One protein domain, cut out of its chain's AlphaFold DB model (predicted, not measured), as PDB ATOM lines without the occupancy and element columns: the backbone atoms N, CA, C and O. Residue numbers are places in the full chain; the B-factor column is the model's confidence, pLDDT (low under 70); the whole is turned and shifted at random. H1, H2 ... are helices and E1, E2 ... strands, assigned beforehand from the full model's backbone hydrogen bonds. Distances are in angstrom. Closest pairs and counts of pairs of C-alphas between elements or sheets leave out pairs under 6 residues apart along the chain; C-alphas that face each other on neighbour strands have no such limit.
ATOM      1  N   ALA A  84      91.554 102.445  72.073       66.44
ATOM      2  CA  ALA A  84      90.923 101.963  73.280       66.44
ATOM      3  C   ALA A  84      91.411 100.537  73.528       66.44
ATOM      4  O   ALA A  84      91.086  99.612  72.787       66.44
ATOM      5  N   LEU A  85      92.229 100.377  74.565       73.00
ATOM      6  CA  LEU A  85      92.626  99.074  75.080       73.00
ATOM      7  C   LEU A  85      91.391  98.230  75.406       73.00
ATOM      8  O   LEU A  85      90.494  98.683  76.117       73.00
ATOM      9  N   SER A  86      91.379  96.985  74.936       79.44
ATOM     10  CA  SER A  86      90.327  96.017  75.245       79.44
ATOM     11  C   SER A  86      90.803  95.036  76.312       79.44
ATOM     12  O   SER A  86      91.935  94.549  76.264       79.44
ATOM     13  N   LEU A  87      89.948  94.742  77.294       80.38
ATOM     14  CA  LEU A  87      90.210  93.709  78.293       80.38
ATOM     15  C   LEU A  87      89.913  92.335  77.682       80.38
ATOM     16  O   LEU A  87      88.763  92.006  77.410       80.38
ATOM     17  N   VAL A  88      90.951  91.519  77.521       75.38
ATOM     18  CA  VAL A  88      90.866  90.159  76.967       75.38
ATOM     19  C   VAL A  88      90.525  89.143  78.049       75.38
ATOM     20  O   VAL A  88      89.762  88.208  77.815       75.38
ATOM     21  N   LYS A  89      91.111  89.288  79.243       79.06
ATOM     22  CA  LYS A  89      90.879  88.345  80.339       79.06
ATOM     23  C   LYS A  89      91.089  88.972  81.710       79.06
ATOM     24  O   LYS A  89      92.052  89.701  81.924       79.06
ATOM     25  N   LEU A  90      90.223  88.593  82.647       79.62
ATOM     26  CA  LEU A  90      90.411  88.741  84.087       79.62
ATOM     27  C   LEU A  90      90.422  87.340  84.716       79.62
ATOM     28  O   LEU A  90      89.507  86.554  84.474       79.62
ATOM     29  N   THR A  91      91.454  87.012  85.491       73.12
ATOM     30  CA  THR A  91      91.527  85.748  86.246       73.12
ATOM     31  C   THR A  91      91.095  85.943  87.695       73.12
ATOM     32  O   THR A  91      91.228  87.036  88.252       73.12
ATOM     33  N   GLY A  92      90.667  84.860  88.356       67.00
ATOM     34  CA  GLY A  92      90.408  84.880  89.804       67.00
ATOM     35  C   GLY A  92      91.657  85.196  90.643       67.00
ATOM     36  O   GLY A  92      91.547  85.674  91.766       67.00
ATOM     37  N   SER A  93      92.851  84.996  90.074       69.56
ATOM     38  CA  SER A  93      94.143  85.351  90.677       69.56
ATOM     39  C   SER A  93      94.529  86.830  90.529       69.56
ATOM     40  O   SER A  93      95.608  87.226  90.971       69.56
ATOM     41  N   GLY A  94      93.674  87.655  89.915       75.00
ATOM     42  CA  GLY A  94      93.916  89.089  89.739       75.00
ATOM     43  C   GLY A  94      94.843  89.440  88.572       75.00
ATOM     44  O   GLY A  94      95.399  90.538  88.556       75.00
ATOM     45  N   LEU A  95      95.024  88.538  87.598       78.62
ATOM     46  CA  LEU A  95      95.687  88.860  86.331       78.62
ATOM     47  C   LEU A  95      94.684  89.523  85.391       78.62
ATOM     48  O   LEU A  95      93.582  89.017  85.180       78.62
ATOM     49  N   LEU A  96      95.103  90.641  84.806       83.88
ATOM     50  CA  LEU A  96      94.357  91.392  83.808       83.88
ATOM     51  C   LEU A  96      95.168  91.406  82.513       83.88
ATOM     52  O   LEU A  96      96.297  91.895  82.504       83.88
ATOM     53  N   LEU A  97      94.595  90.869  81.440       83.69
ATOM     54  CA  LEU A  97      95.198  90.862  80.112       83.69
ATOM     55  C   LEU A  97      94.479  91.874  79.229       83.69
ATOM     56  O   LEU A  97      93.280  91.743  78.993       83.69
ATOM     57  N   PHE A  98      95.227  92.846  78.723       84.50
ATOM     58  CA  PHE A  98      94.738  93.842  77.778       84.50
ATOM     59  C   PHE A  98      95.336  93.600  76.397       84.50
ATOM     60  O   PHE A  98      96.465  93.125  76.290       84.50
ATOM     61  N   THR A  99      94.591  93.961  75.358       83.12
ATOM     62  CA  THR A  99      95.079  93.999  73.978       83.12
ATOM     63  C   THR A  99      94.776  95.345  73.338       83.12
ATOM     64  O   THR A  99      93.819  96.028  73.716       83.12
ATOM     65  N   PHE A 100      95.589  95.713  72.356       79.38
ATOM     66  CA  PHE A 100      95.320  96.847  71.487       79.38
ATOM     67  C   PHE A 100      94.520  96.360  70.271       79.38
ATOM     68  O   PHE A 100      94.847  95.317  69.716       79.38
ATOM     69  N   PRO A 101      93.478  97.090  69.839       65.88
ATOM     70  CA  PRO A 101      92.617  96.671  68.730       65.88
ATOM     71  C   PRO A 101      93.284  96.775  67.343       65.88
ATOM     72  O   PRO A 101      92.689  96.345  66.359       65.88
ATOM     73  N   HIS A 102      94.496  97.338  67.249       63.16
ATOM     74  CA  HIS A 102      95.263  97.448  66.007       63.16
ATOM     75  C   HIS A 102      96.642  96.795  66.153       63.16
ATOM     76  O   HIS A 102      97.426  97.153  67.035       63.16
ATOM     77  N   GLU A 103      96.907  95.833  65.272       56.16
ATOM     78  CA  GLU A 103      97.932  94.796  65.439       56.16
ATOM     79  C   GLU A 103      99.374  95.247  65.116       56.16
ATOM     80  O   GLU A 103     100.315  94.619  65.591       56.16
ATOM     81  N   ASP A 104      99.599  96.347  64.383       54.97
ATOM     82  CA  ASP A 104     100.889  96.503  63.680       54.97
ATOM     83  C   ASP A 104     101.841  97.623  64.142       54.97
ATOM     84  O   ASP A 104     102.986  97.660  63.686       54.97
ATOM     85  N   SER A 105     101.459  98.526  65.054       58.41
ATOM     86  CA  SER A 105     102.319  99.687  65.390       58.41
ATOM     87  C   SER A 105     102.559  99.951  66.873       58.41
ATOM     88  O   SER A 105     103.402 100.785  67.210       58.41
ATOM     89  N   THR A 106     101.868  99.256  67.774       72.25
ATOM     90  CA  THR A 106     101.898  99.645  69.185       72.25
ATOM     91  C   THR A 106     103.175  99.156  69.872       72.25
ATOM     92  O   THR A 106     103.346  97.965  70.137       72.25
ATOM     93  N   ASP A 107     104.076 100.083  70.203       82.94
ATOM     94  CA  ASP A 107     105.267  99.792  71.004       82.94
ATOM     95  C   ASP A 107     104.888  99.614  72.483       82.94
ATOM     96  O   ASP A 107     104.916 100.545  73.294       82.94
ATOM     97  N   THR A 108     104.518  98.383  72.841       84.88
ATOM     98  CA  THR A 108     104.126  98.025  74.209       84.88
ATOM     99  C   THR A 108     105.253  98.246  75.221       84.88
ATOM    100  O   THR A 108     104.972  98.572  76.376       84.88
ATOM    101  N   ILE A 109     106.523  98.145  74.804       85.88
ATOM    102  CA  ILE A 109     107.690  98.433  75.651       85.88
ATOM    103  C   ILE A 109     107.727  99.918  76.000       85.88
ATOM    104  O   ILE A 109     107.904 100.269  77.172       85.88
ATOM    105  N   GLN A 110     107.552 100.789  75.004       84.06
ATOM    106  CA  GLN A 110     107.545 102.233  75.216       84.06
ATOM    107  C   GLN A 110     106.358 102.661  76.081       84.06
ATOM    108  O   GLN A 110     106.555 103.411  77.031       84.06
ATOM    109  N   ILE A 111     105.161 102.124  75.838       83.19
ATOM    110  CA  ILE A 111     103.971 102.447  76.640       83.19
ATOM    111  C   ILE A 111     104.170 102.067  78.106       83.19
ATOM    112  O   ILE A 111     103.942 102.882  78.997       83.19
ATOM    113  N   VAL A 112     104.621 100.839  78.385       82.19
ATOM    114  CA  VAL A 112     104.854 100.419  79.774       82.19
ATOM    115  C   VAL A 112     106.003 101.209  80.402       82.19
ATOM    116  O   VAL A 112     105.934 101.525  81.587       82.19
ATOM    117  N   SER A 113     107.025 101.582  79.625       81.19
ATOM    118  CA  SER A 113     108.083 102.482  80.099       81.19
ATOM    119  C   SER A 113     107.528 103.845  80.511       81.19
ATOM    120  O   SER A 113     107.796 104.281  81.623       81.19
ATOM    121  N   ASP A 114     106.712 104.473  79.663       81.00
ATOM    122  CA  ASP A 114     106.101 105.777  79.934       81.00
ATOM    123  C   ASP A 114     105.216 105.725  81.189       81.00
ATOM    124  O   ASP A 114     105.235 106.652  82.002       81.00
ATOM    125  N   ILE A 115     104.486 104.621  81.393       77.44
ATOM    126  CA  ILE A 115     103.710 104.384  82.619       77.44
ATOM    127  C   ILE A 115     104.641 104.305  83.837       77.44
ATOM    128  O   ILE A 115     104.381 104.963  84.840       77.44
ATOM    129  N   ILE A 116     105.723 103.521  83.770       76.19
ATOM    130  CA  ILE A 116     106.686 103.381  84.877       76.19
ATOM    131  C   ILE A 116     107.321 104.735  85.218       76.19
ATOM    132  O   ILE A 116     107.360 105.105  86.391       76.19
ATOM    133  N   ASP A 117     107.771 105.485  84.213       76.88
ATOM    134  CA  ASP A 117     108.440 106.778  84.388       76.88
ATOM    135  C   ASP A 117     107.477 107.835  84.957       76.88
ATOM    136  O   ASP A 117     107.832 108.613  85.847       76.88
ATOM    137  N   SER A 118     106.217 107.824  84.519       72.75
ATOM    138  CA  SER A 118     105.182 108.719  85.050       72.75
ATOM    139  C   SER A 118     104.808 108.386  86.495       72.75
ATOM    140  O   SER A 118     104.599 109.282  87.308       72.75
ATOM    141  N   LEU A 119     104.763 107.098  86.847       68.94
ATOM    142  CA  LEU A 119     104.542 106.659  88.227       68.94
ATOM    143  C   LEU A 119     105.733 106.960  89.141       68.94
ATOM    144  O   LEU A 119     105.546 107.127  90.342       68.94
ATOM    145  N   GLY A 120     106.949 106.997  88.596       64.88
ATOM    146  CA  GLY A 120     108.156 107.348  89.343       64.88
ATOM    147  C   GLY A 120     108.346 108.853  89.554       64.88
ATOM    148  O   GLY A 120     109.065 109.237  90.472       64.88
ATOM    149  N   SER A 121     107.725 109.693  88.720       61.62
ATOM    150  CA  SER A 121     107.888 111.156  88.732       61.62
ATOM    151  C   SER A 121     106.757 111.915  89.426       61.62
ATOM    152  O   SER A 121     106.951 113.070  89.800       61.62
ATOM    153  N   ALA A 122     105.589 111.299  89.611       57.59
ATOM    154  CA  ALA A 122     104.457 111.948  90.253       57.59
ATOM    155  C   ALA A 122     104.484 111.795  91.787       57.59
ATOM    156  O   ALA A 122     104.655 110.696  92.308       57.59
ATOM    157  N   ASP A 123     104.155 112.876  92.505       56.31
ATOM    158  CA  ASP A 123     103.734 112.840  93.920       56.31
ATOM    159  C   ASP A 123     102.403 112.076  94.121       56.31
ATOM    160  O   ASP A 123     101.904 111.933  95.242       56.31
ATOM    161  N   SER A 124     101.785 111.593  93.036       53.72
ATOM    162  CA  SER A 124     100.591 110.764  93.089       53.72
ATOM    163  C   SER A 124     100.971 109.344  93.507       53.72
ATOM    164  O   SER A 124     101.850 108.695  92.943       53.72
ATOM    165  N   SER A 125     100.311 108.852  94.555       52.34
ATOM    166  CA  SER A 125     100.539 107.505  95.072       52.34
ATOM    167  C   SER A 125     100.442 106.476  93.945       52.34
ATOM    168  O   SER A 125      99.449 106.469  93.211       52.34
ATOM    169  N   SER A 126     101.430 105.584  93.855       52.69
ATOM    170  CA  SER A 126     101.406 104.463  92.917       52.69
ATOM    171  C   SER A 126     100.061 103.717  92.974       52.69
ATOM    172  O   SER A 126      99.419 103.652  94.031       52.69
ATOM    173  N   PRO A 127      99.575 103.162  91.851       54.31
ATOM    174  CA  PRO A 127      98.189 102.738  91.736       54.31
ATOM    175  C   PRO A 127      97.974 101.483  92.569       54.31
ATOM    176  O   PRO A 127      98.311 100.402  92.115       54.31
ATOM    177  N   GLN A 128      97.392 101.608  93.764       59.03
ATOM    178  CA  GLN A 128      97.336 100.575  94.820       59.03
ATOM    179  C   GLN A 128      96.761  99.196  94.434       59.03
ATOM    180  O   GLN A 128      96.793  98.267  95.236       59.03
ATOM    181  N   TRP A 129      96.254  99.037  93.216       62.03
ATOM    182  CA  TRP A 129      95.629  97.828  92.692       62.03
ATOM    183  C   TRP A 129      96.508  97.036  91.696       62.03
ATOM    184  O   TRP A 129      96.136  95.918  91.347       62.03
ATOM    185  N   CYS A 130      97.662  97.551  91.236       69.25
ATOM    186  CA  CYS A 130      98.513  96.878  90.242       69.25
ATOM    187  C   CYS A 130      99.902  96.462  90.744       69.25
ATOM    188  O   CYS A 130     100.843  97.247  90.726       69.25
ATOM    189  N   HIS A 131     100.075  95.201  91.142       68.81
ATOM    190  CA  HIS A 131     101.372  94.724  91.642       68.81
ATOM    191  C   HIS A 131     102.464  94.673  90.582       68.81
ATOM    192  O   HIS A 131     103.645  94.734  90.913       68.81
ATOM    193  N   ARG A 132     102.081  94.473  89.319       74.31
ATOM    194  CA  ARG A 132     103.015  94.149  88.252       74.31
ATOM    195  C   ARG A 132     102.390  94.461  86.887       74.31
ATOM    196  O   ARG A 132     101.306  93.966  86.612       74.31
ATOM    197  N   ILE A 133     103.084  95.233  86.043       78.31
ATOM    198  CA  ILE A 133     102.700  95.509  84.641       78.31
ATOM    199  C   ILE A 133     103.825  95.014  83.741       78.31
ATOM    200  O   ILE A 133     104.977  95.381  83.966       78.31
ATOM    201  N   PHE A 134     103.506  94.152  82.773       79.25
ATOM    202  CA  PHE A 134     104.474  93.582  81.835       79.25
ATOM    203  C   PHE A 134     103.950  93.760  80.414       79.25
ATOM    204  O   PHE A 134     102.794  93.418  80.164       79.25
ATOM    205  N   PRO A 135     104.762  94.306  79.495       87.69
ATOM    206  CA  PRO A 135     104.380  94.368  78.098       87.69
ATOM    207  C   PRO A 135     104.481  92.970  77.496       87.69
ATOM    208  O   PRO A 135     105.441  92.256  77.763       87.69
ATOM    209  N   ILE A 136     103.515  92.605  76.663       89.06
ATOM    210  CA  ILE A 136     103.581  91.409  75.823       89.06
ATOM    211  C   ILE A 136     103.832  91.898  74.400       89.06
ATOM    212  O   ILE A 136     103.139  92.800  73.930       89.06
ATOM    213  N   GLN A 137     104.854  91.356  73.736       90.50
ATOM    214  CA  GLN A 137     105.214  91.765  72.371       90.50
ATOM    215  C   GLN A 137     104.747  90.768  71.316       90.50
ATOM    216  O   GLN A 137     104.552  91.146  70.166       90.50
ATOM    217  N   ALA A 138     104.595  89.502  71.692       91.25
ATOM    218  CA  ALA A 138     104.011  88.484  70.839       91.25
ATOM    219  C   ALA A 138     103.418  87.360  71.688       91.25
ATOM    220  O   ALA A 138     103.838  87.130  72.826       91.25
ATOM    221  N   THR A 139     102.483  86.630  71.095       91.25
ATOM    222  CA  THR A 139     101.975  85.366  71.625       91.25
ATOM    223  C   THR A 139     102.231  84.246  70.629       91.25
ATOM    224  O   THR A 139     102.172  84.472  69.422       91.25
ATOM    225  N   CYS A 140     102.479  83.037  71.116       90.94
ATOM    226  CA  CYS A 140     102.616  81.847  70.283       90.94
ATOM    227  C   CYS A 140     102.079  80.608  70.992       90.94
ATOM    228  O   CYS A 140     101.890  80.606  72.211       90.94
ATOM    229  N   SER A 141     101.867  79.533  70.239       89.00
ATOM    230  CA  SER A 141     101.642  78.219  70.835       89.00
ATOM    231  C   SER A 141     102.879  77.797  71.632       89.00
ATOM    232  O   SER A 141     104.015  78.076  71.240       89.00
ATOM    233  N   LEU A 142     102.679  77.115  72.760       87.12
ATOM    234  CA  LEU A 142     103.767  76.581  73.577       87.12
ATOM    235  C   LEU A 142     104.306  75.282  72.959       87.12
ATOM    236  O   LEU A 142     104.091  74.183  73.467       87.12
ATOM    237  N   ASN A 143     105.013  75.423  71.844       89.06
ATOM    238  CA  ASN A 143     105.828  74.384  71.227       89.06
ATOM    239  C   ASN A 143     107.199  74.973  70.856       89.06
ATOM    240  O   ASN A 143     107.381  76.191  70.806       89.06
ATOM    241  N   GLU A 144     108.188  74.103  70.660       92.62
ATOM    242  CA  GLU A 144     109.566  74.526  70.402       92.62
ATOM    243  C   GLU A 144     109.727  75.371  69.124       92.62
ATOM    244  O   GLU A 144     110.336  76.441  69.223       92.62
ATOM    245  N   PRO A 145     109.190  74.972  67.950       93.88
ATOM    246  CA  PRO A 145     109.406  75.736  66.723       93.88
ATOM    247  C   PRO A 145     108.785  77.136  66.771       93.88
ATOM    248  O   PRO A 145     109.443  78.106  66.378       93.88
ATOM    249  N   ASP A 146     107.570  77.273  67.305       93.56
ATOM    250  CA  ASP A 146     106.892  78.567  67.394       93.56
ATOM    251  C   ASP A 146     107.597  79.485  68.397       93.56
ATOM    252  O   ASP A 146     107.874  80.650  68.091       93.56
ATOM    253  N   LEU A 147     107.963  78.953  69.571       95.00
ATOM    254  CA  LEU A 147     108.672  79.716  70.598       95.00
ATOM    255  C   LEU A 147     110.027  80.212  70.084       95.00
ATOM    256  O   LEU A 147     110.356  81.387  70.243       95.00
ATOM    257  N   ARG A 148     110.800  79.337  69.433       96.94
ATOM    258  CA  ARG A 148     112.099  79.680  68.840       96.94
ATOM    259  C   ARG A 148     111.954  80.783  67.797       96.94
ATOM    260  O   ARG A 148     112.685  81.770  67.857       96.94
ATOM    261  N   THR A 149     110.980  80.653  66.897       97.25
ATOM    262  CA  THR A 149     110.712  81.634  65.834       97.25
ATOM    263  C   THR A 149     110.360  83.004  66.410       97.25
ATOM    264  O   THR A 149     110.928  84.021  66.007       97.25
ATOM    265  N   VAL A 150     109.451  83.048  67.390       97.12
ATOM    266  CA  VAL A 150     109.034  84.307  68.021       97.12
ATOM    267  C   VAL A 150     110.175  84.951  68.802       97.12
ATOM    268  O   VAL A 150     110.399  86.153  68.655       97.12
ATOM    269  N   VAL A 151     110.930  84.174  69.585       97.81
ATOM    270  CA  VAL A 151     112.089  84.689  70.328       97.81
ATOM    271  C   VAL A 151     113.116  85.282  69.370       97.81
ATOM    272  O   VAL A 151     113.512  86.429  69.558       97.81
ATOM    273  N   GLN A 152     113.497  84.561  68.312       97.75
ATOM    274  CA  GLN A 152     114.457  85.056  67.322       97.75
ATOM    275  C   GLN A 152     113.984  86.364  66.684       97.75
ATOM    276  O   GLN A 152     114.730  87.343  66.658       97.75
ATOM    277  N   LYS A 153     112.724  86.417  66.235       96.69
ATOM    278  CA  LYS A 153     112.132  87.620  65.634       96.69
ATOM    279  C   LYS A 153     112.200  88.822  66.581       96.69
ATOM    280  O   LYS A 153     112.606  89.907  66.163       96.69
ATOM    281  N   LEU A 154     111.804  88.647  67.842       95.62
ATOM    282  CA  LEU A 154     111.779  89.734  68.823       95.62
ATOM    283  C   LEU A 154     113.186  90.182  69.236       95.62
ATOM    284  O   LEU A 154     113.427  91.380  69.361       95.62
ATOM    285  N   VAL A 155     114.115  89.241  69.411       96.12
ATOM    286  CA  VAL A 155     115.511  89.525  69.767       96.12
ATOM    287  C   VAL A 155     116.211  90.292  68.644       96.12
ATOM    288  O   VAL A 155     116.818  91.328  68.903       96.12
ATOM    289  N   LEU A 156     116.062  89.850  67.391       95.12
ATOM    290  CA  LEU A 156     116.614  90.553  66.229       95.12
ATOM    291  C   LEU A 156     116.032  91.963  66.087       95.12
ATOM    292  O   LEU A 156     116.778  92.909  65.833       95.12
ATOM    293  N   LYS A 157     114.716  92.118  66.293       93.25
ATOM    294  CA  LYS A 157     114.065  93.436  66.307       93.25
ATOM    295  C   LYS A 157     114.675  94.336  67.386       93.25
ATOM    296  O   LYS A 157     115.103  95.442  67.079       93.25
ATOM    297  N   PHE A 158     114.793  93.835  68.616       91.56
ATOM    298  CA  PHE A 158     115.361  94.588  69.735       91.56
ATOM    299  C   PHE A 158     116.796  95.054  69.457       91.56
ATOM    300  O   PHE A 158     117.115  96.223  69.672       91.56
ATOM    301  N   VAL A 159     117.661  94.163  68.961       91.38
ATOM    302  CA  VAL A 159     119.054  94.511  68.651       91.38
ATOM    303  C   VAL A 159     119.127  95.537  67.532       91.38
ATOM    304  O   VAL A 159     119.876  96.501  67.659       91.38
ATOM    305  N   LYS A 160     118.332  95.382  66.468       90.06
ATOM    306  CA  LYS A 160     118.278  96.355  65.370       90.06
ATOM    307  C   LYS A 160     117.896  97.750  65.872       90.06
ATOM    308  O   LYS A 160     118.520  98.731  65.478       90.06
ATOM    309  N   ASP A 161     116.931  97.830  66.783       84.94
ATOM    310  CA  ASP A 161     116.445  99.097  67.339       84.94
ATOM    311  C   ASP A 161     117.431  99.729  68.349       84.94
ATOM    312  O   ASP A 161     117.338 100.922  68.650       84.94
ATOM    313  N   LYS A 162     118.377  98.945  68.890       81.69
ATOM    314  CA  LYS A 162     119.306  99.346  69.967       81.69
ATOM    315  C   LYS A 162     120.790  99.182  69.628       81.69
ATOM    316  O   LYS A 162     121.628  99.335  70.516       81.69
ATOM    317  N   GLN A 163     121.128  98.930  68.363       73.00
ATOM    318  CA  GLN A 163     122.465  98.505  67.932       73.00
ATOM    319  C   GLN A 163     123.597  99.456  68.356       73.00
ATOM    320  O   GLN A 163     124.704  99.004  68.618       73.00
ATOM    321  N   SER A 164     123.331 100.759  68.478       66.62
ATOM    322  CA  SER A 164     124.321 101.757  68.908       66.62
ATOM    323  C   SER A 164     124.592 101.792  70.419       66.62
ATOM    324  O   SER A 164     125.510 102.482  70.851       66.62
ATOM    325  N   THR A 165     123.791 101.091  71.226       78.31
ATOM    326  CA  THR A 165     123.816 101.180  72.699       78.31
ATOM    327  C   THR A 165     124.203  99.884  73.403       78.31
ATOM    328  O   THR A 165     124.449  99.914  74.607       78.31
ATOM    329  N   LEU A 166     124.236  98.763  72.680       82.62
ATOM    330  CA  LEU A 166     124.521  97.447  73.248       82.62
ATOM    331  C   LEU A 166     126.024  97.163  73.236       82.62
ATOM    332  O   LEU A 166     126.714  97.441  72.256       82.62
ATOM    333  N   ALA A 167     126.518  96.601  74.334       82.94
ATOM    334  CA  ALA A 167     127.877  96.105  74.440       82.94
ATOM    335  C   ALA A 167     127.989  94.709  73.804       82.94
ATOM    336  O   ALA A 167     127.023  93.952  73.727       82.94
ATOM    337  N   SER A 168     129.193  94.366  73.346       84.94
ATOM    338  CA  SER A 168     129.546  93.013  72.897       84.94
ATOM    339  C   SER A 168     130.474  92.362  73.941       84.94
ATOM    340  O   SER A 168     131.376  93.044  74.446       84.94
ATOM    341  N   PRO A 169     130.265  91.080  74.308       89.75
ATOM    342  CA  PRO A 169     129.134  90.231  73.921       89.75
ATOM    343  C   PRO A 169     127.823  90.694  74.567       89.75
ATOM    344  O   PRO A 169     127.825  91.148  75.713       89.75
ATOM    345  N   ILE A 170     126.705  90.518  73.856       93.75
ATOM    346  CA  ILE A 170     125.386  90.927  74.356       93.75
ATOM    347  C   ILE A 170     124.985  90.024  75.520       93.75
ATOM    348  O   ILE A 170     124.831  88.805  75.374       93.75
ATOM    349  N   LYS A 171     124.773  90.631  76.683       94.88
ATOM    350  CA  LYS A 171     124.375  89.918  77.899       94.88
ATOM    351  C   LYS A 171     122.872  89.718  77.962       94.88
ATOM    352  O   LYS A 171     122.115  90.685  77.864       94.88
ATOM    353  N   PHE A 172     122.417  88.495  78.211       95.62
ATOM    354  CA  PHE A 172     120.989  88.217  78.317       95.62
ATOM    355  C   PHE A 172     120.596  87.313  79.484       95.62
ATOM    356  O   PHE A 172     121.392  86.537  80.003       95.62
ATOM    357  N   ALA A 173     119.327  87.389  79.878       95.31
ATOM    358  CA  ALA A 173     118.713  86.493  80.851       95.31
ATOM    359  C   ALA A 173     117.394  85.932  80.314       95.31
ATOM    360  O   ALA A 173     116.722  86.564  79.498       95.31
ATOM    361  N   VAL A 174     117.004  84.754  80.806       94.94
ATOM    362  CA  VAL A 174     115.726  84.120  80.465       94.94
ATOM    363  C   VAL A 174     114.853  84.003  81.710       94.94
ATOM    364  O   VAL A 174     115.275  83.486  82.747       94.94
ATOM    365  N   GLY A 175     113.617  84.483  81.609       91.88
ATOM    366  CA  GLY A 175     112.571  84.334  82.609       91.88
ATOM    367  C   GLY A 175     111.464  83.417  82.101       91.88
ATOM    368  O   GLY A 175     111.089  83.476  80.936       91.88
ATOM    369  N   TYR A 176     110.912  82.593  82.988       90.12
ATOM    370  CA  TYR A 176     109.773  81.728  82.691       90.12
ATOM    371  C   TYR A 176     108.750  81.825  83.815       90.12
ATOM    372  O   TYR A 176     109.116  81.760  84.995       90.12
ATOM    373  N   ASN A 177     107.481  81.994  83.456       87.00
ATOM    374  CA  ASN A 177     106.387  82.175  84.393       87.00
ATOM    375  C   ASN A 177     105.140  81.396  83.948       87.00
ATOM    376  O   ASN A 177     104.802  81.367  82.772       87.00
ATOM    377  N   ARG A 178     104.435  80.787  84.905       84.00
ATOM    378  CA  ARG A 178     103.239  79.957  84.662       84.00
ATOM    379  C   ARG A 178     102.011  80.410  85.459       84.00
ATOM    380  O   ARG A 178     101.157  79.604  85.816       84.00
ATOM    381  N   ARG A 179     101.968  81.687  85.845       72.94
ATOM    382  CA  ARG A 179     100.912  82.219  86.717       72.94
ATOM    383  C   ARG A 179      99.533  82.056  86.080       72.94
ATOM    384  O   ARG A 179      99.351  82.311  84.899       72.94
ATOM    385  N   GLY A 180      98.552  81.683  86.901       64.94
ATOM    386  CA  GLY A 180      97.154  81.572  86.484       64.94
ATOM    387  C   GLY A 180      96.774  80.252  85.810       64.94
ATOM    388  O   GLY A 180      95.589  80.053  85.554       64.94
ATOM    389  N   LEU A 181      97.721  79.333  85.576       69.38
ATOM    390  CA  LEU A 181      97.412  77.992  85.061       69.38
ATOM    391  C   LEU A 181      96.707  77.095  86.091       69.38
ATOM    392  O   LEU A 181      95.976  76.187  85.709       69.38
ATOM    393  N   GLU A 182      96.871  77.387  87.384       61.91
ATOM    394  CA  GLU A 182      96.251  76.653  88.500       61.91
ATOM    395  C   GLU A 182      94.718  76.558  88.338       61.91
ATOM    396  O   GLU A 182      94.116  75.523  88.611       61.91
ATOM    397  N   GLU A 183      94.079  77.610  87.808       57.44
ATOM    398  CA  GLU A 183      92.629  77.647  87.554       57.44
ATOM    399  C   GLU A 183      92.199  76.739  86.381       57.44
ATOM    400  O   GLU A 183      91.068  76.250  86.355       57.44
ATOM    401  N   MET A 184      93.088  76.504  85.407       58.31
ATOM    402  CA  MET A 184      92.837  75.601  84.275       58.31
ATOM    403  C   MET A 184      93.029  74.133  84.670       58.31
ATOM    404  O   MET A 184      92.269  73.277  84.218       58.31
ATOM    405  N   GLU A 185      93.989  73.834  85.547       54.84
ATOM    406  CA  GLU A 185      94.226  72.474  86.051       54.84
ATOM    407  C   GLU A 185      93.050  71.957  86.901       54.84
ATOM    408  O   GLU A 185      92.667  70.793  86.776       54.84
ATOM    409  N   LEU A 186      92.413  72.831  87.692       47.53
ATOM    410  CA  LEU A 186      91.258  72.507  88.546       47.53
ATOM    411  C   LEU A 186      89.959  72.204  87.776       47.53
ATOM    412  O   LEU A 186      89.096  71.500  88.296       47.53
ATOM    413  N   LYS A 187      89.790  72.726  86.552       50.34
ATOM    414  CA  LYS A 187      88.584  72.489  85.729       50.34
ATOM    415  C   LYS A 187      88.702  71.251  84.836       50.34
ATOM    416  O   LYS A 187      87.684  70.672  84.473       50.34
ATOM    417  N   LEU A 201     107.977  71.626  77.152       73.88
ATOM    418  CA  LEU A 201     108.209  73.039  77.482       73.88
ATOM    419  C   LEU A 201     107.518  73.545  78.759       73.88
ATOM    420  O   LEU A 201     107.734  74.691  79.158       73.88
ATOM    421  N   LEU A 202     106.691  72.723  79.402       79.12
ATOM    422  CA  LEU A 202     106.214  72.975  80.761       79.12
ATOM    423  C   LEU A 202     107.324  72.786  81.794       79.12
ATOM    424  O   LEU A 202     107.273  73.394  82.870       79.12
ATOM    425  N   ASP A 203     108.355  72.002  81.465       85.69
ATOM    426  CA  ASP A 203     109.575  72.004  82.250       85.69
ATOM    427  C   ASP A 203     110.319  73.330  82.046       85.69
ATOM    428  O   ASP A 203     110.743  73.716  80.951       85.69
ATOM    429  N   ARG A 204     110.495  74.043  83.159       87.81
ATOM    430  CA  ARG A 204     111.153  75.348  83.189       87.81
ATOM    431  C   ARG A 204     112.576  75.292  82.629       87.81
ATOM    432  O   ARG A 204     112.998  76.255  81.992       87.81
ATOM    433  N   ARG A 205     113.330  74.213  82.884       91.00
ATOM    434  CA  ARG A 205     114.707  74.084  82.383       91.00
ATOM    435  C   ARG A 205     114.698  73.889  80.875       91.00
ATOM    436  O   ARG A 205     115.448  74.577  80.192       91.00
ATOM    437  N   LYS A 206     113.787  73.068  80.352       92.00
ATOM    438  CA  LYS A 206     113.635  72.882  78.909       92.00
ATOM    439  C   LYS A 206     113.264  74.176  78.191       92.00
ATOM    440  O   LYS A 206     113.848  74.488  77.157       92.00
ATOM    441  N   CYS A 207     112.359  74.972  78.764       93.00
ATOM    442  CA  CYS A 207     112.058  76.297  78.225       93.00
ATOM    443  C   CYS A 207     113.309  77.193  78.189       93.00
ATOM    444  O   CYS A 207     113.581  77.829  77.172       93.00
ATOM    445  N   PHE A 208     114.114  77.206  79.258       94.69
ATOM    446  CA  PHE A 208     115.362  77.973  79.292       94.69
ATOM    447  C   PHE A 208     116.367  77.533  78.230       94.69
ATOM    448  O   PHE A 208     116.950  78.394  77.579       94.69
ATOM    449  N   GLU A 209     116.541  76.227  78.025       95.50
ATOM    450  CA  GLU A 209     117.411  75.693  76.971       95.50
ATOM    451  C   GLU A 209     116.975  76.172  75.584       95.50
ATOM    452  O   GLU A 209     117.788  76.712  74.836       95.50
ATOM    453  N   VAL A 210     115.686  76.021  75.260       96.00
ATOM    454  CA  VAL A 210     115.133  76.396  73.952       96.00
ATOM    455  C   VAL A 210     115.269  77.895  73.701       96.00
ATOM    456  O   VAL A 210     115.718  78.304  72.630       96.00
ATOM    457  N   VAL A 211     114.926  78.727  74.688       97.31
ATOM    458  CA  VAL A 211     115.017  80.187  74.553       97.31
ATOM    459  C   VAL A 211     116.475  80.639  74.463       97.31
ATOM    460  O   VAL A 211     116.793  81.475  73.621       97.31
ATOM    461  N   ALA A 212     117.379  80.088  75.278       97.12
ATOM    462  CA  ALA A 212     118.795  80.444  75.224       97.12
ATOM    463  C   ALA A 212     119.437  80.043  73.887       97.12
ATOM    464  O   ALA A 212     120.198  80.827  73.323       97.12
ATOM    465  N   ALA A 213     119.092  78.866  73.353       97.50
ATOM    466  CA  ALA A 213     119.509  78.453  72.017       97.50
ATOM    467  C   ALA A 213     118.971  79.417  70.948       97.50
ATOM    468  O   ALA A 213     119.739  79.923  70.138       97.50
ATOM    469  N   ALA A 214     117.680  79.761  71.006       97.94
ATOM    470  CA  ALA A 214     117.061  80.703  70.076       97.94
ATOM    471  C   ALA A 214     117.739  82.086  70.090       97.94
ATOM    472  O   ALA A 214     117.976  82.657  69.026       97.94
ATOM    473  N   VAL A 215     118.092  82.608  71.271       97.62
ATOM    474  CA  VAL A 215     118.848  83.866  71.411       97.62
ATOM    475  C   VAL A 215     120.237  83.742  70.790       97.62
ATOM    476  O   VAL A 215     120.639  84.625  70.039       97.62
ATOM    477  N   LYS A 216     120.951  82.644  71.056       96.75
ATOM    478  CA  LYS A 216     122.302  82.413  70.527       96.75
ATOM    479  C   LYS A 216     122.324  82.254  69.006       96.75
ATOM    480  O   LYS A 216     123.263  82.693  68.351       96.75
ATOM    481  N   ASP A 217     121.269  81.680  68.443       96.62
ATOM    482  CA  ASP A 217     121.103  81.563  66.996       96.62
ATOM    483  C   ASP A 217     120.755  82.910  66.342       96.62
ATOM    484  O   ASP A 217     121.171  83.171  65.217       96.62
ATOM    485  N   ALA A 218     120.029  83.786  67.045       95.69
ATOM    486  CA  ALA A 218     119.772  85.157  66.597       95.69
ATOM    487  C   ALA A 218     121.002  86.072  66.743       95.69
ATOM    488  O   ALA A 218     121.219  86.960  65.921       95.69
ATOM    489  N   ILE A 219     121.789  85.879  67.804       94.38
ATOM    490  CA  ILE A 219     122.964  86.678  68.155       94.38
ATOM    491  C   ILE A 219     124.073  85.719  68.585       94.38
ATOM    492  O   ILE A 219     124.143  85.306  69.746       94.38
ATOM    493  N   SER A 220     124.969  85.385  67.660       92.44
ATOM    494  CA  SER A 220     126.039  84.416  67.928       92.44
ATOM    495  C   SER A 220     126.982  84.860  69.054       92.44
ATOM    496  O   SER A 220     127.447  84.022  69.825       92.44
ATOM    497  N   ASP A 221     127.213  86.170  69.184       93.12
ATOM    498  CA  ASP A 221     128.025  86.789  70.240       93.12
ATOM    499  C   ASP A 221     127.164  87.234  71.440       93.12
ATOM    500  O   ASP A 221     127.119  88.404  71.824       93.12
ATOM    501  N   SER A 222     126.399  86.293  71.996       95.38
ATOM    502  CA  SER A 222     125.570  86.509  73.185       95.38
ATOM    503  C   SER A 222     125.961  85.581  74.334       95.38
ATOM    504  O   SER A 222     126.386  84.438  74.136       95.38
ATOM    505  N   VAL A 223     125.812  86.075  75.564       96.44
ATOM    506  CA  VAL A 223     126.165  85.350  76.791       96.44
ATOM    507  C   VAL A 223     125.070  85.482  77.841       96.44
ATOM    508  O   VAL A 223     124.468  86.541  78.008       96.44
ATOM    509  N   VAL A 224     124.819  84.403  78.581       95.31
ATOM    510  CA  VAL A 224     123.871  84.435  79.696       95.31
ATOM    511  C   VAL A 224     124.495  85.188  80.878       95.31
ATOM    512  O   VAL A 224     125.518  84.763  81.411       95.31
ATOM    513  N   ASP A 225     123.859  86.270  81.325       92.88
ATOM    514  CA  ASP A 225     124.199  87.020  82.539       92.88
ATOM    515  C   ASP A 225     122.917  87.284  83.340       92.88
ATOM    516  O   ASP A 225     122.062  88.081  82.958       92.88
ATOM    517  N   LEU A 226     122.774  86.601  84.476       89.69
ATOM    518  CA  LEU A 226     121.604  86.737  85.350       89.69
ATOM    519  C   LEU A 226     121.695  87.933  86.305       89.69
ATOM    520  O   LEU A 226     120.721  88.244  86.990       89.69
ATOM    521  N   LYS A 227     122.865  88.569  86.403       89.12
ATOM    522  CA  LYS A 227     123.124  89.669  87.331       89.12
ATOM    523  C   LYS A 227     122.905  91.014  86.651       89.12
ATOM    524  O   LYS A 227     122.249  91.871  87.231       89.12
ATOM    525  N   ASN A 228     123.442  91.184  85.443       88.81
ATOM    526  CA  ASN A 228     123.370  92.427  84.674       88.81
ATOM    527  C   ASN A 228     123.048  92.164  83.188       88.81
ATOM    528  O   ASN A 228     123.887  92.438  82.326       88.81
ATOM    529  N   PRO A 229     121.859  91.625  82.866       91.81
ATOM    530  CA  PRO A 229     121.456  91.423  81.480       91.81
ATOM    531  C   PRO A 229     121.190  92.757  80.776       91.81
ATOM    532  O   PRO A 229     120.514  93.630  81.319       91.81
ATOM    533  N   GLU A 230     121.650  92.880  79.534       91.94
ATOM    534  CA  GLU A 230     121.244  93.938  78.602       91.94
ATOM    535  C   GLU A 230     119.870  93.641  77.991       91.94
ATOM    536  O   GLU A 230     119.102  94.551  77.684       91.94
ATOM    537  N   ILE A 231     119.549  92.353  77.854       92.31
ATOM    538  CA  ILE A 231     118.288  91.858  77.307       92.31
ATOM    539  C   ILE A 231     117.710  90.804  78.248       92.31
ATOM    540  O   ILE A 231     118.392  89.864  78.638       92.31
ATOM    541  N   SER A 232     116.433  90.901  78.602       93.88
ATOM    542  CA  SER A 232     115.740  89.807  79.296       93.88
ATOM    543  C   SER A 232     114.598  89.267  78.461       93.88
ATOM    544  O   SER A 232     113.655  89.992  78.158       93.88
ATOM    545  N   VAL A 233     114.664  87.982  78.123       95.62
ATOM    546  CA  VAL A 233     113.598  87.278  77.413       95.62
ATOM    547  C   VAL A 233     112.682  86.617  78.438       95.62
ATOM    548  O   VAL A 233     113.091  85.694  79.136       95.62
ATOM    549  N   LEU A 234     111.450  87.100  78.562       93.12
ATOM    550  CA  LEU A 234     110.429  86.555  79.447       93.12
ATOM    551  C   LEU A 234     109.413  85.748  78.639       93.12
ATOM    552  O   LEU A 234     108.812  86.266  77.700       93.12
ATOM    553  N   VAL A 235     109.191  84.508  79.064       92.81
ATOM    554  CA  VAL A 235     108.126  83.633  78.578       92.81
ATOM    555  C   VAL A 235     107.096  83.465  79.690       92.81
ATOM    556  O   VAL A 235     107.431  83.022  80.790       92.81
ATOM    557  N   GLU A 236     105.845  83.825  79.427       89.75
ATOM    558  CA  GLU A 236     104.745  83.683  80.383       89.75
ATOM    559  C   GLU A 236     103.593  82.894  79.769       89.75
ATOM    560  O   GLU A 236     103.080  83.260  78.718       89.75
ATOM    561  N   LEU A 237     103.167  81.809  80.417       87.69
ATOM    562  CA  LEU A 237     101.986  81.074  79.975       87.69
ATOM    563  C   LEU A 237     100.734  81.886  80.283       87.69
ATOM    564  O   LEU A 237     100.516  82.302  81.421       87.69
ATOM    565  N   LEU A 238      99.898  82.068  79.267       84.88
ATOM    566  CA  LEU A 238      98.647  82.791  79.391       84.88
ATOM    567  C   LEU A 238      97.510  81.810  79.697       84.88
ATOM    568  O   LEU A 238      97.287  80.874  78.924       84.88
ATOM    569  N   PRO A 239      96.739  82.022  80.776       76.62
ATOM    570  CA  PRO A 239      95.639  81.138  81.130       76.62
ATOM    571  C   PRO A 239      94.406  81.432  80.267       76.62
ATOM    572  O   PRO A 239      93.400  81.913  80.771       76.62
ATOM    573  N   LEU A 240      94.453  81.226  78.952       77.81
ATOM    574  CA  LEU A 240      93.344  81.543  78.043       77.81
ATOM    575  C   LEU A 240      92.362  80.365  77.954       77.81
ATOM    576  O   LEU A 240      92.750  79.246  77.650       77.81
ATOM    577  N   ALA A 241      91.078  80.619  78.231       62.53
ATOM    578  CA  ALA A 241      90.053  79.567  78.308       62.53
ATOM    579  C   ALA A 241      89.376  79.254  76.961       62.53
ATOM    580  O   ALA A 241      88.706  78.238  76.844       62.53
ATOM    581  N   ALA A 242      89.527  80.126  75.961       61.00
ATOM    582  CA  ALA A 242      88.798  80.060  74.694       61.00
ATOM    583  C   ALA A 242      89.643  79.517  73.525       61.00
ATOM    584  O   ALA A 242      89.320  79.779  72.371       61.00
ATOM    585  N   ILE A 243      90.742  78.803  73.801       65.25
ATOM    586  CA  ILE A 243      91.590  78.230  72.746       65.25
ATOM    587  C   ILE A 243      91.002  76.870  72.334       65.25
ATOM    588  O   ILE A 243      91.026  75.946  73.149       65.25
ATOM    589  N   PRO A 244      90.500  76.713  71.093       55.22
ATOM    590  CA  PRO A 244      89.723  75.537  70.683       55.22
ATOM    591  C   PRO A 244      90.478  74.201  70.747       55.22
ATOM    592  O   PRO A 244      89.854  73.149  70.815       55.22
ATOM    593  N   SER A 245      91.813  74.226  70.711       59.94
ATOM    594  CA  SER A 245      92.666  73.038  70.593       59.94
ATOM    595  C   SER A 245      93.201  72.498  71.925       59.94
ATOM    596  O   SER A 245      93.986  71.552  71.921       59.94
ATOM    597  N   GLY A 246      92.871  73.124  73.063       61.34
ATOM    598  CA  GLY A 246      93.501  72.804  74.354       61.34
ATOM    599  C   GLY A 246      95.006  73.120  74.406       61.34
ATOM    600  O   GLY A 246      95.678  72.788  75.381       61.34
ATOM    601  N   SER A 247      95.547  73.763  73.365       73.00
ATOM    602  CA  SER A 247      96.945  74.172  73.295       73.00
ATOM    603  C   SER A 247      97.221  75.313  74.268       73.00
ATOM    604  O   SER A 247      96.429  76.245  74.409       73.00
ATOM    605  N   LEU A 248      98.379  75.256  74.922       82.62
ATOM    606  CA  LEU A 248      98.850  76.335  75.781       82.62
ATOM    607  C   LEU A 248      99.416  77.467  74.924       82.62
ATOM    608  O   LEU A 248     100.132  77.216  73.955       82.62
ATOM    609  N   VAL A 249      99.127  78.709  75.307       86.75
ATOM    610  CA  VAL A 249      99.681  79.906  74.664       86.75
ATOM    611  C   VAL A 249     100.699  80.554  75.587       86.75
ATOM    612  O   VAL A 249     100.453  80.741  76.779       86.75
ATOM    613  N   ALA A 250     101.843  80.909  75.018       90.25
ATOM    614  CA  ALA A 250     102.895  81.658  75.671       90.25
ATOM    615  C   ALA A 250     102.905  83.101  75.164       90.25
ATOM    616  O   ALA A 250     102.882  83.349  73.962       90.25
ATOM    617  N   ALA A 251     102.980  84.050  76.086       90.94
ATOM    618  CA  ALA A 251     103.412  85.410  75.832       90.94
ATOM    619  C   ALA A 251     104.939  85.478  75.873       90.94
ATOM    620  O   ALA A 251     105.567  84.945  76.789       90.94
ATOM    621  N   VAL A 252     105.529  86.178  74.908       93.75
ATOM    622  CA  VAL A 252     106.974  86.392  74.813       93.75
ATOM    623  C   VAL A 252     107.268  87.887  74.852       93.75
ATOM    624  O   VAL A 252     106.625  88.690  74.171       93.75
ATOM    625  N   SER A 253     108.244  88.259  75.679       93.38
ATOM    626  CA  SER A 253     108.710  89.639  75.847       93.38
ATOM    627  C   SER A 253     110.235  89.676  75.858       93.38
ATOM    628  O   SER A 253     110.865  88.852  76.506       93.38
ATOM    629  N   VAL A 254     110.830  90.643  75.174       94.19
ATOM    630  CA  VAL A 254     112.258  90.948  75.109       94.19
ATOM    631  C   VAL A 254     112.442  92.350  75.682       94.19
ATOM    632  O   VAL A 254     112.109  93.356  75.054       94.19
ATOM    633  N   LEU A 255     112.910  92.404  76.925       90.81
ATOM    634  CA  LEU A 255     112.864  93.591  77.771       90.81
ATOM    635  C   LEU A 255     114.250  94.232  77.934       90.81
ATOM    636  O   LEU A 255     115.223  93.506  78.159       90.81
ATOM    637  N   PRO A 256     114.343  95.576  77.908       89.19
ATOM    638  CA  PRO A 256     115.565  96.292  78.255       89.19
ATOM    639  C   PRO A 256     115.811  96.285  79.778       89.19
ATOM    640  O   PRO A 256     114.872  96.078  80.556       89.19
ATOM    641  N   PRO A 257     117.029  96.626  80.245       82.75
ATOM    642  CA  PRO A 257     117.420  96.474  81.654       82.75
ATOM    643  C   PRO A 257     116.532  97.267  82.614       82.75
ATOM    644  O   PRO A 257     116.177  96.783  83.691       82.75
ATOM    645  N   LYS A 258     116.097  98.461  82.187       77.69
ATOM    646  CA  LYS A 258     115.225  99.352  82.966       77.69
ATOM    647  C   LYS A 258     113.890  98.717  83.369       77.69
ATOM    648  O   LYS A 258     113.301  99.137  84.354       77.69
ATOM    649  N   MET A 259     113.425  97.702  82.637       76.94
ATOM    650  CA  MET A 259     112.152  97.018  82.904       76.94
ATOM    651  C   MET A 259     112.309  95.746  83.744       76.94
ATOM    652  O   MET A 259     111.321  95.159  84.179       76.94
ATOM    653  N   VAL A 260     113.548  95.303  83.959       65.31
ATOM    654  CA  VAL A 260     113.882  94.047  84.649       65.31
ATOM    655  C   VAL A 260     114.264  94.317  86.104       65.31
ATOM    656  O   VAL A 260     113.965  93.516  86.989       65.31
TER     657      VAL A 260
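Overview. This is residues 84 to 187 and 201 to 260 of the 280 residues of the protein "THUMP domain-containing protein" of Eucalyptus grandis (UniProt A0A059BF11). What shape does the model have? A strongly twisted sheet of five strands curls round helix H2, and H2 and H4 cover one face of it. The small hairpin E1 E2 stands apart from that sheet, and residues 120 to 125, of which 120 and 121 belong to H1, stick out. What is it made of? The printed part has 164 residues with four named helices and seven named strands, in the order E1 E2 H1 E3 H2 E4 H3 H4 E5 E6 E7, and its class is mixed, helices and strands. The mixed sheet runs E3 E7 E6 E4 E5; the whole is compact, with a radius of gyration of the C-alphas of 16.4 A and spans of 45 by 44 by 31 A.

Arrangement. What comes first? E1, residues 86 to 90, and E2, residues 96 to 99, form an antiparallel hairpin, with N 88 and O 97 within hydrogen-bond range at 2.8 A. H1, residues 108 to 121, is only just not on the five-strand sheet, with 4 pairs of C-alphas within 10 A. How is that sheet joined? Edge strand E3, residues 138 to 141, is antiparallel to E7, residues 249 to 255 (N 250 to O 140, 2.8 A), which forms a hairpin with E6, residues 231 to 238 (N 251 to O 236, 2.7 A). E4, residues 170 to 177, is parallel to E6 (N 175 to O 233, 2.8 A) and to edge strand E5, residues 222 to 224 (N 172 to O 223, 2.8 A). Where are the helices? H2, residues 144 to 162, and H4, residues 204 to 218, are on the same face, making two layers, helices on one face of a sheet; they touch at a steep tilt of 49 degrees, the same way, the closest C-alphas being those of Arg 148 and Ala 214, 5.2 A apart. H4 lies over E4 at a height over the sheet of 7.7 A, only just along the strands at 27 degrees on the local plane. E3, H2 and E4 form a split strand-helix-strand unit, two strands that run the same way in one sheet but are not neighbours, with a helix between them along the chain and E7 and E6 between them in the sheet, and its crossover is right-handed. What of H3 and the helix backbones? H3, residues 182 to 187, is not on the sheet and is apart from H2 and H4. Every O i to N i+4 pair is within hydrogen-bond range in H1, H2 and H4, against 1 of 2 in H3.

Along the chain. Where does the first element begin and the last end? E1 begins at C-alpha 86 (90.327, 96.017, 75.245), and E7 ends at C-alpha 255 (112.864, 93.591, 77.771). Which elements are long? From first to last C-alpha H2 measures 26.7 A, E4 23.2 A, E6 21.7 A, H4 21.1 A, H1 19.9 A and E7 19.3 A.

Size, cuts and confidence. Is anything missing? Residues 188 to 200 are not printed, and C-alphas 187 and 201 are 21.3 A apart across the cut. How far does it reach, and which link is long? The two C-alphas farthest apart are those of Ser 164 and Lys 187, 49.2 A; the link from H1 to E3, residues 122 to 137, is long. Where is confidence low? The mean pLDDT of the printed part is 81.6, and 37 residues are under 70, among them 119 to 131 and 180 to 187.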